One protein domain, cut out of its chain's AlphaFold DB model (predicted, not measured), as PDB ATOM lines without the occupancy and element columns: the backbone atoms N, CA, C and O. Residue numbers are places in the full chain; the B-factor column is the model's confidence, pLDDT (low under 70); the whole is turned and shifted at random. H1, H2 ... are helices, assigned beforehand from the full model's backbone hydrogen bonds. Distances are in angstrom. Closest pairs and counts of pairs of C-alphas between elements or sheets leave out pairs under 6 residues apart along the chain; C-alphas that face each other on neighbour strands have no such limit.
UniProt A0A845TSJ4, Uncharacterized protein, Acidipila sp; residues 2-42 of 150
ATOM      1  N   ARG A   2     166.194 127.019 176.870       75.69
ATOM      2  CA  ARG A   2     167.467 126.336 176.555       75.69
ATOM      3  C   ARG A   2     167.768 125.124 177.456       75.69
ATOM      4  O   ARG A   2     168.179 124.113 176.903       75.69
ATOM      5  N   SER A   3     167.483 125.162 178.766       80.38
ATOM      6  CA  SER A   3     167.762 123.999 179.643       80.38
ATOM      7  C   SER A   3     166.877 122.790 179.322       80.38
ATOM      8  O   SER A   3     167.396 121.701 179.154       80.38
ATOM      9  N   VAL A   4     165.584 123.003 179.057       78.31
ATOM     10  CA  VAL A   4     164.652 121.930 178.648       78.31
ATOM     11  C   VAL A   4     165.125 121.193 177.387       78.31
ATOM     12  O   VAL A   4     164.996 119.978 177.280       78.31
ATOM     13  N   ARG A   5     165.711 121.908 176.416       76.06
ATOM     14  CA  ARG A   5     166.285 121.280 175.211       76.06
ATOM     15  C   ARG A   5     167.560 120.489 175.509       76.06
ATOM     16  O   ARG A   5     167.831 119.520 174.804       76.06
ATOM     17  N   GLN A   6     168.334 120.917 176.503       85.44
ATOM     18  CA  GLN A   6     169.532 120.221 176.964       85.44
ATOM     19  C   GLN A   6     169.140 118.920 177.678       85.44
ATOM     20  O   GLN A   6     169.577 117.849 177.278       85.44
ATOM     21  N   GLU A   7     168.195 119.001 178.615       75.69
ATOM     22  CA  GLU A   7     167.659 117.859 179.364       75.69
ATOM     23  C   GLU A   7     167.033 116.803 178.438       75.69
ATOM     24  O   GLU A   7     167.262 115.607 178.606       75.69
ATOM     25  N   LEU A   8     166.309 117.229 177.394       78.25
ATOM     26  CA  LEU A   8     165.767 116.323 176.373       78.25
ATOM     27  C   LEU A   8     166.855 115.637 175.535       78.25
ATOM     28  O   LEU A   8     166.678 114.487 175.132       78.25
ATOM     29  N   ARG A   9     167.976 116.317 175.257       83.81
ATOM     30  CA  ARG A   9     169.117 115.692 174.569       83.81
ATOM     31  C   ARG A   9     169.797 114.661 175.455       83.81
ATOM     32  O   ARG A   9     170.101 113.579 174.963       83.81
ATOM     33  N   ASP A  10     169.995 114.980 176.726       85.69
ATOM     34  CA  ASP A  10     170.668 114.092 177.672       85.69
ATOM     35  C   ASP A  10     169.819 112.838 177.932       85.69
ATOM     36  O   ASP A  10     170.320 111.713 177.860       85.69
ATOM     37  N   ALA A  11     168.500 113.007 178.084       78.31
ATOM     38  CA  ALA A  11     167.552 111.897 178.134       78.31
ATOM     39  C   ALA A  11     167.556 111.078 176.828       78.31
ATOM     40  O   ALA A  11     167.594 109.848 176.859       78.31
ATOM     41  N   GLY A  12     167.592 111.745 175.668       78.44
ATOM     42  CA  GLY A  12     167.671 111.095 174.357       78.44
ATOM     43  C   GLY A  12     168.927 110.236 174.171       78.44
ATOM     44  O   GLY A  12     168.849 109.138 173.622       78.44
ATOM     45  N   GLN A  13     170.079 110.684 174.676       80.81
ATOM     46  CA  GLN A  13     171.316 109.898 174.647       80.81
ATOM     47  C   GLN A  13     171.255 108.674 175.570       80.81
ATOM     48  O   GLN A  13     171.790 107.617 175.230       80.81
ATOM     49  N   LEU A  14     170.579 108.787 176.715       78.00
ATOM     50  CA  LEU A  14     170.324 107.668 177.627       78.00
ATOM     51  C   LEU A  14     169.432 106.594 176.987       78.00
ATOM     52  O   LEU A  14     169.727 105.403 177.106       78.00
ATOM     53  N   PHE A  15     168.405 107.009 176.243       77.12
ATOM     54  CA  PHE A  15     167.545 106.104 175.477       77.12
ATOM     55  C   PHE A  15     168.267 105.444 174.299       77.12
ATOM     56  O   PHE A  15     168.025 104.273 174.020       77.12
ATOM     57  N   ALA A  16     169.201 106.146 173.653       75.31
ATOM     58  CA  ALA A  16     170.008 105.578 172.573       75.31
ATOM     59  C   ALA A  16     170.961 104.472 173.060       75.31
ATOM     60  O   ALA A  16     171.205 103.507 172.341       75.31
ATOM     61  N   LYS A  17     171.481 104.589 174.289       86.44
ATOM     62  CA  LYS A  17     172.345 103.564 174.903       86.44
ATOM     63  C   LYS A  17     171.564 102.343 175.398       86.44
ATOM     64  O   LYS A  17     172.128 101.259 175.458       86.44
ATOM     65  N   ASN A  18     170.286 102.511 175.742       82.06
ATOM     66  CA  ASN A  18     169.428 101.454 176.276       82.06
ATOM     67  C   ASN A  18     168.085 101.420 175.528       82.06
ATOM     68  O   ASN A  18     167.089 101.953 176.032       82.06
ATOM     69  N   PRO A  19     168.015 100.771 174.349       73.00
ATOM     70  CA  PRO A  19     166.813 100.786 173.517       73.00
ATOM     71  C   PRO A  19     165.600 100.185 174.235       73.00
ATOM     72  O   PRO A  19     164.488 100.680 174.074       73.00
ATOM     73  N   ALA A  20     165.806  99.186 175.101       81.81
ATOM     74  CA  ALA A  20     164.740  98.597 175.912       81.81
ATOM     75  C   ALA A  20     164.031  99.635 176.804       81.81
ATOM     76  O   ALA A  20     162.804  99.656 176.870       81.81
ATOM     77  N   MET A  21     164.780 100.554 177.425       77.81
ATOM     78  CA  MET A  21     164.206 101.617 178.262       77.81
ATOM     79  C   MET A  21     163.394 102.620 177.440       77.81
ATOM     80  O   MET A  21     162.377 103.111 177.918       77.81
ATOM     81  N   ALA A  22     163.797 102.887 176.194       78.06
ATOM     82  CA  ALA A  22     163.041 103.742 175.282       78.06
ATOM     83  C   ALA A  22     161.680 103.127 174.910       78.06
ATOM     84  O   ALA A  22     160.669 103.824 174.864       78.06
ATOM     85  N   PHE A  23     161.629 101.807 174.696       77.25
ATOM     86  CA  PHE A  23     160.367 101.111 174.444       77.25
ATOM     87  C   PHE A  23     159.419 101.194 175.640       77.25
ATOM     88  O   PHE A  23     158.240 101.498 175.458       77.25
ATOM     89  N   PHE A  24     159.921 100.985 176.861       84.38
ATOM     90  CA  PHE A  24     159.091 101.086 178.062       84.38
ATOM     91  C   PHE A  24     158.553 102.502 178.287       84.38
ATOM     92  O   PHE A  24     157.378 102.654 178.611       84.38
ATOM     93  N   THR A  25     159.355 103.548 178.069       81.19
ATOM     94  CA  THR A  25     158.878 104.930 178.239       81.19
ATOM     95  C   THR A  25     157.847 105.328 177.188       81.19
ATOM     96  O   THR A  25     156.851 105.961 177.536       81.19
ATOM     97  N   VAL A  26     158.015 104.902 175.932       83.25
ATOM     98  CA  VAL A  26     157.007 105.108 174.877       83.25
ATOM     99  C   VAL A  26     155.721 104.343 175.184       83.25
ATOM    100  O   VAL A  26     154.635 104.897 175.029       83.25
ATOM    101  N   LEU A  27     155.821 103.101 175.669       83.62
ATOM    102  CA  LEU A  27     154.663 102.291 176.050       83.62
ATOM    103  C   LEU A  27     153.877 102.942 177.197       83.62
ATOM    104  O   LEU A  27     152.657 103.069 177.115       83.62
ATOM    105  N   ILE A  28     154.570 103.405 178.243       86.94
ATOM    106  CA  ILE A  28     153.949 104.087 179.388       86.94
ATOM    107  C   ILE A  28     153.316 105.412 178.950       86.94
ATOM    108  O   ILE A  28     152.181 105.701 179.328       86.94
ATOM    109  N   ALA A  29     154.001 106.197 178.112       84.31
ATOM    110  CA  ALA A  29     153.456 107.441 177.579       84.31
ATOM    111  C   ALA A  29     152.198 107.194 176.727       84.31
ATOM    112  O   ALA A  29     151.207 107.907 176.874       84.31
ATOM    113  N   ALA A  30     152.200 106.157 175.887       77.44
ATOM    114  CA  ALA A  30     151.040 105.776 175.086       77.44
ATOM    115  C   ALA A  30     149.858 105.318 175.959       77.44
ATOM    116  O   ALA A  30     148.726 105.734 175.718       77.44
ATOM    117  N   LEU A  31     150.112 104.522 177.006       77.88
ATOM    118  CA  LEU A  31     149.089 104.101 177.970       77.88
ATOM    119  C   LEU A  31     148.501 105.293 178.738       77.88
ATOM    120  O   LEU A  31     147.286 105.365 178.909       77.88
ATOM    121  N   ALA A  32     149.333 106.255 179.142       78.31
ATOM    122  CA  ALA A  32     148.884 107.476 179.809       78.31
ATOM    123  C   ALA A  32     148.031 108.365 178.885       78.31
ATOM    124  O   ALA A  32     146.987 108.872 179.288       78.31
ATOM    125  N   VAL A  33     148.415 108.522 177.615       76.94
ATOM    126  CA  VAL A  33     147.601 109.263 176.635       76.94
ATOM    127  C   VAL A  33     146.280 108.537 176.356       76.94
ATOM    128  O   VAL A  33     145.227 109.172 176.245       76.94
ATOM    129  N   SER A  34     146.297 107.204 176.296       69.62
ATOM    130  CA  SER A  34     145.083 106.400 176.135       69.62
ATOM    131  C   SER A  34     144.146 106.499 177.345       69.62
ATOM    132  O   SER A  34     142.930 106.512 177.165       69.62
ATOM    133  N   SER A  35     144.672 106.587 178.571       69.06
ATOM    134  CA  SER A  35     143.841 106.715 179.775       69.06
ATOM    135  C   SER A  35     143.229 108.112 179.908       69.06
ATOM    136  O   SER A  35     142.054 108.236 180.250       69.06
ATOM    137  N   ILE A  36     143.977 109.160 179.551       65.44
ATOM    138  CA  ILE A  36     143.482 110.544 179.546       65.44
ATOM    139  C   ILE A  36     142.438 110.745 178.440       65.44
ATOM    140  O   ILE A  36     141.397 111.348 178.681       65.44
ATOM    141  N   SER A  37     142.651 110.206 177.237       58.44
ATOM    142  CA  SER A  37     141.646 110.285 176.162       58.44
ATOM    143  C   SER A  37     140.356 109.521 176.488       58.44
ATOM    144  O   SER A  37     139.278 109.938 176.065       58.44
ATOM    145  N   GLY A  38     140.440 108.464 177.303       55.88
ATOM    146  CA  GLY A  38     139.274 107.800 177.886       55.88
ATOM    147  C   GLY A  38     138.558 108.619 178.969       55.88
ATOM    148  O   GLY A  38     137.349 108.468 179.123       55.88
ATOM    149  N   SER A  39     139.261 109.500 179.696       54.28
ATOM    150  CA  SER A  39     138.674 110.293 180.791       54.28
ATOM    151  C   SER A  39     138.166 111.678 180.367       54.28
ATOM    152  O   SER A  39     137.199 112.171 180.943       54.28
ATOM    153  N   VAL A  40     138.752 112.289 179.328       54.53
ATOM    154  CA  VAL A  40     138.368 113.627 178.823       54.53
ATOM    155  C   VAL A  40     137.122 113.580 177.917       54.53
ATOM    156  O   VAL A  40     136.505 114.610 177.656       54.53
ATOM    157  N   CYS A  41     136.674 112.388 177.513       44.84
ATOM    158  CA  CYS A  41     135.418 112.187 176.787       44.84
ATOM    159  C   CYS A  41     134.458 111.265 177.558       44.84
ATOM    160  O   CYS A  41     134.292 110.101 177.176       44.84
ATOM    161  N   PRO A  42     133.736 111.750 178.585       48.66
ATOM    162  CA  PRO A  42     132.540 111.054 179.001       48.66
ATOM    163  C   PRO A  42     131.494 111.258 177.893       48.66
ATOM    164  O   PRO A  42     130.910 112.327 177.749       48.66
TER     165      PRO A  42
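AT A GLANCE: This is residues 2 to 42 of the 150 residues of an uncharacterized protein of Acidipila sp (UniProt A0A845TSJ4). Two helices meet near their ends at a single corner and make an open V: H1 is the shorter arm, H2 the longer one, and the turn at Asn 18 joins them. Away from that corner the arms have no contact, and both lie nearly in one flat layer. The printed part has 41 residues with two named helices, H1 then H2 along the chain, and no named strand; the class is all helix. It is only just extended, close to loose, with a radius of gyration of the C-alphas of 13.7 A, and its C-alphas span 39 by 27 by 6 A.

HOW THE PARTS SIT: Begin with H1, residues 2 to 17, and pass through the tight link of one residue, Asn 18, into H2, residues 19 to 40. H1 and H2 only just touch, with 3 pairs of C-alphas within 8 A, and touch only at the corner by their link. Look there at residues 15 to 16 of H1 and 21 to 22 of H2, with which alone the two helices touch; the closest C-alphas, those of Phe 15 and Ala 22, are 5.1 A apart. The two helices run opposite ways at a steep tilt of 58 degrees, with their centres 18.8 A apart. In both H1 and H2 every O i to N i+4 pair is within hydrogen-bond range.

IN THESE COORDINATES: Find C-alpha 2 at (167.467, 126.336, 176.555); from there H1 runs 23.3 A to C-alpha 17 at (172.345, 103.564, 174.903). H2 starts at C-alpha 19 and runs 31.7 A to C-alpha 40 at (138.368, 113.627, 178.823).

THE WHOLE: The two C-alphas farthest apart, those of Lys 17 and Pro 42, are 40.7 A apart. The printed part has no cut. Residues 2 to 10 and 26 to 42 are among those that stand free. The mean pLDDT of the printed part is 75.1, and residues 34 to 42 are under 70.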